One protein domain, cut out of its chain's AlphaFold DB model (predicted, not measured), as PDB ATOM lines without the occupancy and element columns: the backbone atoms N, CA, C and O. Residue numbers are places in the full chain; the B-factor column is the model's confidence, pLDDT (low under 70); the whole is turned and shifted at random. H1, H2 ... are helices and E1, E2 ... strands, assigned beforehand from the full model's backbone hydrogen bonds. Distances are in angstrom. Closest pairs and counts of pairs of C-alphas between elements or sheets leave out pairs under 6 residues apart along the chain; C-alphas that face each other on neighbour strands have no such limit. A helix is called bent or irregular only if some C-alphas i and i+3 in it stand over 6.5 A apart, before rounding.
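This is residues 6 to 92 of the 100 residues of an uncharacterized protein of Micromonospora sp. NRRL B-16802 (UniProt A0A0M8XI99). A small compact head is joined to a long helical arm that sticks out and turns a corner partway along. In the head, residues 6 to 61, two short parallel strands, E1 and E2, lie side by side with helices H1 and H2 near the ends where they begin; the arm, residues 62 to 92, stands free and holds the kinked helix H4 and short H5. The 87 printed residues include five named helices and two named strands, in the order H1 E1 H2 E2 H3 H4 H5, and the class is mostly helix. The whole is extended, with a radius of gyration of the C-alphas of 18.8 A, and spans 50 by 33 by 27 A.

The sheet has two parallel strands, E1, residues 29 to 32, and E2, residues 54 to 57, whose directions differ by 32 degrees. N 31 and O 55 are within hydrogen-bond range at 2.8 A, as are N 57 and O 31 at 2.9 A. Residues 6 to 7 make a short parallel pairing with residues 30 to 31 of E1. H2, residues 43 to 50, comes between the strands along the chain, and E1, H2 and E2 form a strand-helix-strand unit, two parallel neighbour strands with a helix between them, with a right-handed crossover. The closest C-alphas of H2 and E2 are those of Phe 48 and Leu 54, 5.2 A apart. H1, residues 16 to 25, and H2 only just touch, with 3 pairs of C-alphas within 8 A; the closest are those of Glu 16 and Thr 44, at 6.5 A. They run the same way at a steep tilt of 40 degrees. H3, residues 60 to 63, and H4, residues 66 to 85, meet only through their link. H4 and H5, residues 87 to 91, also meet only through their link. E2 and H4 are apart. Every O i to N i+4 pair is within hydrogen-bond range in H2 and H5, against 4 of 6 in H1 and 14 of 16 in H4, and H3 is too short for such a pair.

E1 is 10.4 A long and E2 10.0 A. H1 begins at C-alpha 16, (96.532, 127.359, 69.155), and is 14.9 A long; H2 is 10.7 A. H3 is 5.1 A long. H4 begins at C-alpha 66, (113.435, 100.327, 79.118), and is 21.6 A long; it is irregular, with C-alphas 76 and 79 at 8.2 A, and has a kink of 76 degrees near residue 79. H5, 6.2 A long, ends at C-alpha 91, (99.379, 108.258, 104.420).

The C-alphas farthest apart are those of Ala 51 and Val 92, at 52.4 A. Without residues 62 to 92 the body spans 29 by 20 by 20 A. The printed part has no cut and no long link, and no printed residue has a pLDDT under 70.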
ATOM      1  N   LEU A   6     109.426 120.303  71.776       94.56
ATOM      2  CA  LEU A   6     108.526 119.286  72.321       94.56
ATOM      3  C   LEU A   6     107.363 119.964  73.055       94.56
ATOM      4  O   LEU A   6     107.571 120.687  74.027       94.56
ATOM      5  N   TYR A   7     106.142 119.706  72.599       95.31
ATOM      6  CA  TYR A   7     104.912 120.045  73.295       95.31
ATOM      7  C   TYR A   7     104.568 118.938  74.297       95.31
ATOM      8  O   TYR A   7     104.262 117.806  73.921       95.31
ATOM      9  N   TYR A   8     104.649 119.276  75.581       92.62
ATOM     10  CA  TYR A   8     104.448 118.392  76.729       92.62
ATOM     11  C   TYR A   8     103.897 119.242  77.896       92.62
ATOM     12  O   TYR A   8     104.251 120.421  77.971       92.62
ATOM     13  N   PRO A   9     103.034 118.725  78.802       91.81
ATOM     14  CA  PRO A   9     102.636 117.326  79.024       91.81
ATOM     15  C   PRO A   9     101.367 116.841  78.311       91.81
ATOM     16  O   PRO A   9     100.917 115.730  78.569       91.81
ATOM     17  N   TYR A  10     100.751 117.651  77.450       91.88
ATOM     18  CA  TYR A  10      99.434 117.333  76.887       91.88
ATOM     19  C   TYR A  10      99.516 116.701  75.493       91.88
ATOM     20  O   TYR A  10     100.285 117.148  74.645       91.88
ATOM     21  N   ILE A  11      98.645 115.721  75.228       92.62
ATOM     22  CA  ILE A  11      98.500 115.092  73.901       92.62
ATOM     23  C   ILE A  11      97.736 115.991  72.907       92.62
ATOM     24  O   ILE A  11      97.927 115.916  71.690       92.62
ATOM     25  N   HIS A  12      96.882 116.878  73.429       92.12
ATOM     26  CA  HIS A  12      96.125 117.862  72.656       92.12
ATOM     27  C   HIS A  12      96.758 119.238  72.800       92.12
ATOM     28  O   HIS A  12      97.080 119.656  73.912       92.12
ATOM     29  N   ILE A  13      96.853 119.971  71.691       93.81
ATOM     30  CA  ILE A  13      97.238 121.378  71.728       93.81
ATOM     31  C   ILE A  13      96.118 122.165  72.410       93.81
ATOM     32  O   ILE A  13      95.050 122.374  71.843       93.81
ATOM     33  N   ARG A  14      96.366 122.588  73.650       92.88
ATOM     34  CA  ARG A  14      95.403 123.343  74.462       92.88
ATOM     35  C   ARG A  14      95.221 124.791  74.021       92.88
ATOM     36  O   ARG A  14      94.206 125.395  74.348       92.88
ATOM     37  N   ASP A  15      96.224 125.344  73.349       92.69
ATOM     38  CA  ASP A  15      96.256 126.734  72.916       92.69
ATOM     39  C   ASP A  15      96.885 126.828  71.521       92.69
ATOM     40  O   ASP A  15      98.076 126.572  71.324       92.69
ATOM     41  N   GLU A  16      96.071 127.194  70.533       93.12
ATOM     42  CA  GLU A  16      96.532 127.359  69.155       93.12
ATOM     43  C   GLU A  16      97.427 128.598  68.979       93.12
ATOM     44  O   GLU A  16      98.230 128.639  68.045       93.12
ATOM     45  N   GLN A  17      97.333 129.604  69.856       95.50
ATOM     46  CA  GLN A  17      98.211 130.776  69.821       95.50
ATOM     47  C   GLN A  17      99.634 130.406  70.242       95.50
ATOM     48  O   GLN A  17     100.596 130.860  69.611       95.50
ATOM     49  N   TRP A  18      99.774 129.519  71.232       94.75
ATOM     50  CA  TRP A  18     101.061 128.914  71.571       94.75
ATOM     51  C   TRP A  18     101.665 128.197  70.359       94.75
ATOM     52  O   TRP A  18     102.815 128.457  70.009       94.75
ATOM     53  N   LEU A  19     100.880 127.362  69.662       95.69
ATOM     54  CA  LEU A  19     101.359 126.582  68.514       95.69
ATOM     55  C   LEU A  19     101.829 127.477  67.358       95.69
ATOM     56  O   LEU A  19     102.905 127.256  66.800       95.69
ATOM     57  N   LYS A  20     101.051 128.514  67.030       96.50
ATOM     58  CA  LYS A  20     101.405 129.501  65.997       96.50
ATOM     59  C   LYS A  20     102.691 130.238  66.350       96.50
ATOM     60  O   LYS A  20     103.564 130.372  65.503       96.50
ATOM     61  N   THR A  21     102.813 130.678  67.601       96.75
ATOM     62  CA  THR A  21     104.001 131.394  68.077       96.75
ATOM     63  C   THR A  21     105.227 130.487  68.050       96.75
ATOM     64  O   THR A  21     106.262 130.882  67.525       96.75
ATOM     65  N   ALA A  22     105.113 129.253  68.546       95.62
ATOM     66  CA  ALA A  22     106.208 128.289  68.561       95.62
ATOM     67  C   ALA A  22     106.728 127.977  67.146       95.62
ATOM     68  O   ALA A  22     107.938 127.908  66.937       95.62
ATOM     69  N   ALA A  23     105.849 127.869  66.149       95.06
ATOM     70  CA  ALA A  23     106.263 127.609  64.769       95.06
ATOM     71  C   ALA A  23     107.099 128.737  64.134       95.06
ATOM     72  O   ALA A  23     107.747 128.510  63.117       95.06
ATOM     73  N   LEU A  24     107.130 129.935  64.732       95.12
ATOM     74  CA  LEU A  24     108.027 131.013  64.302       95.12
ATOM     75  C   LEU A  24     109.470 130.814  64.791       95.12
ATOM     76  O   LEU A  24     110.397 131.355  64.197       95.12
ATOM     77  N   TYR A  25     109.660 130.056  65.874       94.00
ATOM     78  CA  TYR A  25     110.965 129.847  66.510       94.00
ATOM     79  C   TYR A  25     111.582 128.490  66.180       94.00
ATOM     80  O   TYR A  25     112.807 128.361  66.176       94.00
ATOM     81  N   TRP A  26     110.754 127.476  65.918       95.38
ATOM     82  CA  TRP A  26     111.212 126.113  65.673       95.38
ATOM     83  C   TRP A  26     110.786 125.603  64.297       95.38
ATOM     84  O   TRP A  26     109.635 125.787  63.907       95.38
ATOM     85  N   PRO A  27     111.670 124.874  63.590       92.62
ATOM     86  CA  PRO A  27     111.356 124.319  62.274       92.62
ATOM     87  C   PRO A  27     110.319 123.190  62.343       92.62
ATOM     88  O   PRO A  27     109.668 122.880  61.352       92.62
ATOM     89  N   SER A  28     110.196 122.537  63.500       95.75
ATOM     90  CA  SER A  28     109.149 121.558  63.786       95.75
ATOM     91  C   SER A  28     108.945 121.413  65.291       95.75
ATOM     92  O   SER A  28     109.830 121.716  66.101       95.75
ATOM     93  N   ILE A  29     107.760 120.944  65.650       97.00
ATOM     94  CA  ILE A  29     107.285 120.755  67.011       97.00
ATOM     95  C   ILE A  29     106.787 119.319  67.101       97.00
ATOM     96  O   ILE A  29     105.927 118.910  66.326       97.00
ATOM     97  N   TYR A  30     107.304 118.544  68.042       95.81
ATOM     98  CA  TYR A  30     106.784 117.218  68.341       95.81
ATOM     99  C   TYR A  30     105.786 117.275  69.483       95.81
ATOM    100  O   TYR A  30     105.905 118.098  70.383       95.81
ATOM    101  N   ARG A  31     104.840 116.349  69.484       94.75
ATOM    102  CA  ARG A  31     104.028 115.998  70.646       94.75
ATOM    103  C   ARG A  31     104.036 114.491  70.824       94.75
ATOM    104  O   ARG A  31     104.117 113.751  69.841       94.75
ATOM    105  N   LEU A  32     103.902 114.056  72.065       94.38
ATOM    106  CA  LEU A  32     103.723 112.646  72.380       94.38
ATOM    107  C   LEU A  32     102.232 112.315  72.342       94.38
ATOM    108  O   LEU A  32     101.434 113.004  72.975       94.38
ATOM    109  N   VAL A  33     101.858 111.279  71.597       93.69
ATOM    110  CA  VAL A  33     100.501 110.722  71.608       93.69
ATOM    111  C   VAL A  33     100.649 109.205  71.618       93.69
ATOM    112  O   VAL A  33     101.058 108.661  70.596       93.69
ATOM    113  N   PRO A  34     100.364 108.538  72.751       90.88
ATOM    114  CA  PRO A  34     100.381 107.084  72.818       90.88
ATOM    115  C   PRO A  34      99.431 106.458  71.801       90.88
ATOM    116  O   PRO A  34      98.337 106.984  71.555       90.88
ATOM    117  N   ASP A  35      99.829 105.315  71.255       89.06
ATOM    118  CA  ASP A  35      98.968 104.533  70.375       89.06
ATOM    119  C   ASP A  35      97.623 104.207  71.050       89.06
ATOM    120  O   ASP A  35      97.538 103.881  72.236       89.06
ATOM    121  N   GLY A  36      96.534 104.347  70.289       87.62
ATOM    122  CA  GLY A  36      95.167 104.094  70.761       87.62
ATOM    123  C   GLY A  36      94.516 105.222  71.574       87.62
ATOM    124  O   GLY A  36      93.329 105.119  71.887       87.62
ATOM    125  N   TYR A  37      95.220 106.318  71.884       88.62
ATOM    126  CA  TYR A  37      94.605 107.460  72.570       88.62
ATOM    127  C   TYR A  37      93.794 108.353  71.627       88.62
ATOM    128  O   TYR A  37      94.255 108.767  70.561       88.62
ATOM    129  N   PHE A  38      92.578 108.708  72.058       85.00
ATOM    130  CA  PHE A  38      91.722 109.621  71.307       85.00
ATOM    131  C   PHE A  38      92.302 111.037  71.289       85.00
ATOM    132  O   PHE A  38      92.679 111.591  72.323       85.00
ATOM    133  N   ARG A  39      92.309 111.650  70.103       84.88
ATOM    134  CA  ARG A  39      92.836 112.991  69.879       84.88
ATOM    135  C   ARG A  39      91.797 113.900  69.235       84.88
ATOM    136  O   ARG A  39      91.405 113.678  68.098       84.88
ATOM    137  N   SER A  40      91.413 114.962  69.940       85.00
ATOM    138  CA  SER A  40      90.605 116.051  69.389       85.00
ATOM    139  C   SER A  40      91.508 117.225  69.026       85.00
ATOM    140  O   SER A  40      91.883 118.005  69.900       85.00
ATOM    141  N   ASP A  41      91.879 117.332  67.752       89.69
ATOM    142  CA  ASP A  41      92.639 118.475  67.243       89.69
ATOM    143  C   ASP A  41      91.709 119.565  66.716       89.69
ATOM    144  O   ASP A  41      90.771 119.303  65.964       89.69
ATOM    145  N   GLY A  42      92.007 120.812  67.086       91.31
ATOM    146  CA  GLY A  42      91.427 121.984  66.441       91.31
ATOM    147  C   GLY A  42      91.948 122.163  65.013       91.31
ATOM    148  O   GLY A  42      92.947 121.561  64.605       91.31
ATOM    149  N   ARG A  43      91.289 123.040  64.248       94.44
ATOM    150  CA  ARG A  43      91.616 123.303  62.837       94.44
ATOM    151  C   ARG A  43      93.085 123.687  62.629       94.44
ATOM    152  O   ARG A  43      93.690 123.212  61.671       94.44
ATOM    153  N   THR A  44      93.670 124.511  63.504       95.38
ATOM    154  CA  THR A  44      95.079 124.916  63.355       95.38
ATOM    155  C   THR A  44      96.011 123.725  63.565       95.38
ATOM    156  O   THR A  44      96.947 123.531  62.796       95.38
ATOM    157  N   SER A  45      95.744 122.904  64.582       95.25
ATOM    158  CA  SER A  45      96.589 121.749  64.912       95.25
ATOM    159  C   SER A  45      96.588 120.701  63.801       95.25
ATOM    160  O   SER A  45      97.645 120.162  63.477       95.25
ATOM    161  N   ALA A  46      95.427 120.464  63.182       94.81
ATOM    162  CA  ALA A  46      95.304 119.596  62.014       94.81
ATOM    163  C   ALA A  46      96.121 120.138  60.828       94.81
ATOM    164  O   ALA A  46      96.998 119.441  60.330       94.81
ATOM    165  N   ALA A  47      95.942 121.416  60.470       96.25
ATOM    166  CA  ALA A  47      96.690 122.037  59.372       96.25
ATOM    167  C   ALA A  47      98.215 122.006  59.592       96.25
ATOM    168  O   ALA A  47      98.984 121.820  58.652       96.25
ATOM    169  N   PHE A  48      98.671 122.161  60.838       96.88
ATOM    170  CA  PHE A  48     100.093 122.077  61.177       96.88
ATOM    171  C   PHE A  48     100.623 120.643  61.106       96.88
ATOM    172  O   PHE A  48     101.798 120.462  60.789       96.88
ATOM    173  N   CYS A  49      99.788 119.639  61.391       95.44
ATOM    174  CA  CYS A  49     100.149 118.238  61.174       95.44
ATOM    175  C   CYS A  49     100.290 117.935  59.683       95.44
ATOM    176  O   CYS A  49     101.307 117.372  59.283       95.44
ATOM    177  N   ASP A  50      99.331 118.376  58.869       96.00
ATOM    178  CA  ASP A  50      99.355 118.187  57.413       96.00
ATOM    179  C   ASP A  50     100.580 118.865  56.778       96.00
ATOM    180  O   ASP A  50     101.210 118.316  55.877       96.00
ATOM    181  N   ALA A  51     100.972 120.033  57.299       95.88
ATOM    182  CA  ALA A  51     102.173 120.754  56.886       95.88
ATOM    183  C   ALA A  51     103.490 120.167  57.440       95.88
ATOM    184  O   ALA A  51     104.567 120.672  57.124       95.88
ATOM    185  N   GLY A  52     103.437 119.150  58.307       95.56
ATOM    186  CA  GLY A  52     104.615 118.553  58.949       95.56
ATOM    187  C   GLY A  52     105.292 119.425  60.017       95.56
ATOM    188  O   GLY A  52     106.340 119.044  60.541       95.56
ATOM    189  N   ILE A  53     104.695 120.569  60.370       96.06
ATOM    190  CA  ILE A  53     105.185 121.479  61.415       96.06
ATOM    191  C   ILE A  53     104.937 120.867  62.793       96.06
ATOM    192  O   ILE A  53     105.830 120.874  63.638       96.06
ATOM    193  N   LEU A  54     103.742 120.314  63.020       96.69
ATOM    194  CA  LEU A  54     103.407 119.557  64.223       96.69
ATOM    195  C   LEU A  54     103.506 118.062  63.924       96.69
ATOM    196  O   LEU A  54     102.819 117.539  63.055       96.69
ATOM    197  N   ARG A  55     104.342 117.344  64.666       95.44
ATOM    198  CA  ARG A  55     104.576 115.914  64.471       95.44
ATOM    199  C   ARG A  55     104.168 115.133  65.700       95.44
ATOM    200  O   ARG A  55     104.529 115.466  66.821       95.44
ATOM    201  N   THR A  56     103.412 114.071  65.476       93.81
ATOM    202  CA  THR A  56     103.032 113.152  66.544       93.81
ATOM    203  C   THR A  56     104.053 112.032  66.629       93.81
ATOM    204  O   THR A  56     104.452 111.495  65.598       93.81
ATOM    205  N   VAL A  57     104.471 111.701  67.846       92.88
ATOM    206  CA  VAL A  57     105.311 110.536  68.117       92.88
ATOM    207  C   VAL A  57     104.629 109.676  69.156       92.88
ATOM    208  O   VAL A  57     104.184 110.192  70.183       92.88
ATOM    209  N   ASP A  58     104.573 108.380  68.888       91.75
ATOM    210  CA  ASP A  58     104.220 107.416  69.913       91.75
ATOM    211  C   ASP A  58     105.396 107.283  70.898       91.75
ATOM    212  O   ASP A  58     106.502 106.922  70.481       91.75
ATOM    213  N   PRO A  59     105.210 107.596  72.195       88.69
ATOM    214  CA  PRO A  59     106.233 107.345  73.199       88.69
ATOM    215  C   PRO A  59     106.627 105.865  73.299       88.69
ATOM    216  O   PRO A  59     107.769 105.597  73.671       88.69
ATOM    217  N   GLY A  60     105.745 104.923  72.937       85.75
ATOM    218  CA  GLY A  60     106.025 103.483  72.954       85.75
ATOM    219  C   GLY A  60     107.251 103.089  72.122       85.75
ATOM    220  O   GLY A  60     108.040 102.230  72.520       85.75
ATOM    221  N   ALA A  61     107.502 103.802  71.022       80.81
ATOM    222  CA  ALA A  61     108.692 103.613  70.193       80.81
ATOM    223  C   ALA A  61     110.020 103.858  70.941       80.81
ATOM    224  O   ALA A  61     111.057 103.333  70.535       80.81
ATOM    225  N   PHE A  62     110.007 104.639  72.026       79.19
ATOM    226  CA  PHE A  62     111.194 104.931  72.837       79.19
ATOM    227  C   PHE A  62     111.292 104.084  74.105       79.19
ATOM    228  O   PHE A  62     112.338 104.088  74.749       79.19
ATOM    229  N   THR A  63     110.230 103.365  74.478       78.19
ATOM    230  CA  THR A  63     110.214 102.549  75.700       78.19
ATOM    231  C   THR A  63     110.696 101.121  75.472       78.19
ATOM    232  O   THR A  63     110.922 100.395  76.442       78.19
ATOM    233  N   ALA A  64     110.897 100.709  74.216       73.25
ATOM    234  CA  ALA A  64     111.428  99.392  73.881       73.25
ATOM    235  C   ALA A  64     112.761  99.134  74.611       73.25
ATOM    236  O   ALA A  64     113.746  99.844  74.419       73.25
ATOM    237  N   GLY A  65     112.782  98.118  75.476       71.75
ATOM    238  CA  GLY A  65     113.955  97.743  76.277       71.75
ATOM    239  C   GLY A  65     114.098  98.472  77.621       71.75
ATOM    240  O   GLY A  65     114.741  97.923  78.520       71.75
ATOM    241  N   MET A  66     113.438  99.623  77.822       80.19
ATOM    242  CA  MET A  66     113.435 100.327  79.118       80.19
ATOM    243  C   MET A  66     112.796  99.484  80.225       80.19
ATOM    244  O   MET A  66     113.178  99.590  81.386       80.19
ATOM    245  N   GLU A  67     111.845  98.617  79.873       82.31
ATOM    246  CA  GLU A  67     111.144  97.732  80.807       82.31
ATOM    247  C   GLU A  67     112.109  96.853  81.609       82.31
ATOM    248  O   GLU A  67     111.970  96.721  82.823       82.31
ATOM    249  N   SER A  68     113.120  96.282  80.946       82.75
ATOM    250  CA  SER A  68     114.092  95.407  81.603       82.75
ATOM    251  C   SER A  68     115.013  96.191  82.531       82.75
ATOM    252  O   SER A  68     115.306  95.736  83.639       82.75
ATOM    253  N   GLU A  69     115.463  97.370  82.097       85.62
ATOM    254  CA  GLU A  69     116.330  98.236  82.893       85.62
ATOM    255  C   GLU A  69     115.596  98.760  84.128       85.62
ATOM    256  O   GLU A  69     116.083  98.605  85.249       85.62
ATOM    257  N   LEU A  70     114.377  99.274  83.945       85.62
ATOM    258  CA  LEU A  70     113.525  99.722  85.038       85.62
ATOM    259  C   LEU A  70     113.206  98.568  85.993       85.62
ATOM    260  O   LEU A  70     113.380  98.713  87.200       85.62
ATOM    261  N   ALA A  71     112.807  97.398  85.483       88.00
ATOM    262  CA  ALA A  71     112.537  96.232  86.320       88.00
ATOM    263  C   ALA A  71     113.782  95.778  87.094       88.00
ATOM    264  O   ALA A  71     113.683  95.349  88.245       88.00
ATOM    265  N   GLN A  72     114.971  95.863  86.493       91.44
ATOM    266  CA  GLN A  72     116.217  95.549  87.184       91.44
ATOM    267  C   GLN A  72     116.550  96.589  88.257       91.44
ATOM    268  O   GLN A  72     116.930  96.198  89.360       91.44
ATOM    269  N   ALA A  73     116.373  97.880  87.974       89.75
ATOM    270  CA  ALA A  73     116.559  98.950  88.948       89.75
ATOM    271  C   ALA A  73     115.595  98.801  90.135       89.75
ATOM    272  O   ALA A  73     116.032  98.843  91.284       89.75
ATOM    273  N   LEU A  74     114.314  98.524  89.873       91.38
ATOM    274  CA  LEU A  74     113.303  98.280  90.904       91.38
ATOM    275  C   LEU A  74     113.633  97.050  91.754       91.38
ATOM    276  O   LEU A  74     113.530  97.114  92.972       91.38
ATOM    277  N   ARG A  75     114.089  95.945  91.150       92.06
ATOM    278  CA  ARG A  75     114.545  94.768  91.913       92.06
ATOM    279  C   ARG A  75     115.770  95.067  92.771       92.06
ATOM    280  O   ARG A  75     115.865  94.566  93.882       92.06
ATOM    281  N   ARG A  76     116.706  95.869  92.257       95.12
ATOM    282  CA  ARG A  76     117.952  96.210  92.953       95.12
ATOM    283  C   ARG A  76     117.724  97.148  94.138       95.12
ATOM    284  O   ARG A  76     118.418  97.015  95.136       95.12
ATOM    285  N   HIS A  77     116.779  98.077  94.022       94.00
ATOM    286  CA  HIS A  77     116.572  99.155  94.998       94.00
ATOM    287  C   HIS A  77     115.209  99.097  95.699       94.00
ATOM    288  O   HIS A  77     114.828 100.044  96.381       94.00
ATOM    289  N   GLY A  78     114.458  98.007  95.532       89.56
ATOM    290  CA  GLY A  78     113.071  97.908  95.984       89.56
ATOM    291  C   GLY A  78     112.896  98.157  97.481       89.56
ATOM    292  O   GLY A  78     112.010  98.910  97.868       89.56
ATOM    293  N   GLU A  79     113.765  97.590  98.320       92.00
ATOM    294  CA  GLU A  79     113.693  97.763  99.779       92.00
ATOM    295  C   GLU A  79     113.928  99.217 100.207       92.00
ATOM    296  O   GLU A  79     113.183  99.753 101.031       92.00
ATOM    297  N   ASP A  80     114.916  99.884  99.607       92.12
ATOM    298  CA  ASP A  80     115.203 101.295  99.877       92.12
ATOM    299  C   ASP A  80     114.055 102.196  99.400       92.12
ATOM    300  O   ASP A  80     113.626 103.093 100.131       92.12
ATOM    301  N   LEU A  81     113.504 101.917  98.213       89.50
ATOM    302  CA  LEU A  81     112.362 102.645  97.661       89.50
ATOM    303  C   LEU A  81     111.110 102.479  98.522       89.50
ATOM    304  O   LEU A  81     110.412 103.458  98.762       89.50
ATOM    305  N   VAL A  82     110.828 101.277  99.032       89.75
ATOM    306  CA  VAL A  82     109.705 101.048  99.955       89.75
ATOM    307  C   VAL A  82     109.942 101.773 101.280       89.75
ATOM    308  O   VAL A  82     109.040 102.436 101.793       89.75
ATOM    309  N   ARG A  83     111.159 101.728 101.831       88.62
ATOM    310  CA  ARG A  83     111.496 102.446 103.071       88.62
ATOM    311  C   ARG A  83     111.299 103.962 102.934       88.62
ATOM    312  O   ARG A  83     110.886 104.622 103.894       88.62
ATOM    313  N   GLU A  84     111.600 104.526 101.766       89.38
ATOM    314  CA  GLU A  84     111.572 105.973 101.539       89.38
ATOM    315  C   GLU A  84     110.257 106.505 100.948       89.38
ATOM    316  O   GLU A  84     109.790 107.582 101.325       89.38
ATOM    317  N   PHE A  85     109.617 105.754 100.063       86.75
ATOM    318  CA  PHE A  85     108.473 106.213  99.270       86.75
ATOM    319  C   PHE A  85     107.234 105.324  99.426       86.75
ATOM    320  O   PHE A  85     106.326 105.399  98.599       86.75
ATOM    321  N   SER A  86     107.165 104.494 100.474       87.31
ATOM    322  CA  SER A  86     105.970 103.693 100.782       87.31
ATOM    323  C   SER A  86     104.706 104.548 100.853       87.31
ATOM    324  O   SER A  86     104.686 105.638 101.437       87.31
ATOM    325  N   VAL A  87     103.621 104.010 100.293       84.69
ATOM    326  CA  VAL A  87     102.286 104.620 100.353       84.69
ATOM    327  C   VAL A  87     101.835 104.738 101.806       84.69
ATOM    328  O   VAL A  87     101.300 105.767 102.206       84.69
ATOM    329  N   GLU A  88     102.144 103.738 102.627       83.81
ATOM    330  CA  GLU A  88     101.889 103.721 104.064       83.81
ATOM    331  C   GLU A  88     102.515 104.939 104.750       83.81
ATOM    332  O   GLU A  88     101.849 105.616 105.527       83.81
ATOM    333  N   ARG A  89     103.759 105.286 104.401       79.19
ATOM    334  CA  ARG A  89     104.463 106.455 104.945       79.19
ATOM    335  C   ARG A  89     103.882 107.775 104.443       79.19
ATOM    336  O   ARG A  89     103.865 108.748 105.193       79.19
ATOM    337  N   ALA A  90     103.399 107.820 103.202       76.75
ATOM    338  CA  ALA A  90     102.729 108.995 102.646       76.75
ATOM    339  C   ALA A  90     101.353 109.254 103.288       76.75
ATOM    340  O   ALA A  90     100.922 110.403 103.370       76.75
ATOM    341  N   LEU A  91     100.683 108.196 103.757       77.62
ATOM    342  CA  LEU A  91      99.379 108.258 104.420       77.62
ATOM    343  C   LEU A  91      99.470 108.532 105.930       77.62
ATOM    344  O   LEU A  91      98.454 108.888 106.530       77.62
ATOM    345  N   VAL A  92     100.653 108.428 106.553       70.31
ATOM    346  CA  VAL A  92     100.852 108.890 107.937       70.31
ATOM    347  C   VAL A  92     100.742 110.425 107.971       70.31
ATOM    348  O   VAL A  92     101.545 111.112 107.330       70.31
TER     349      VAL A  92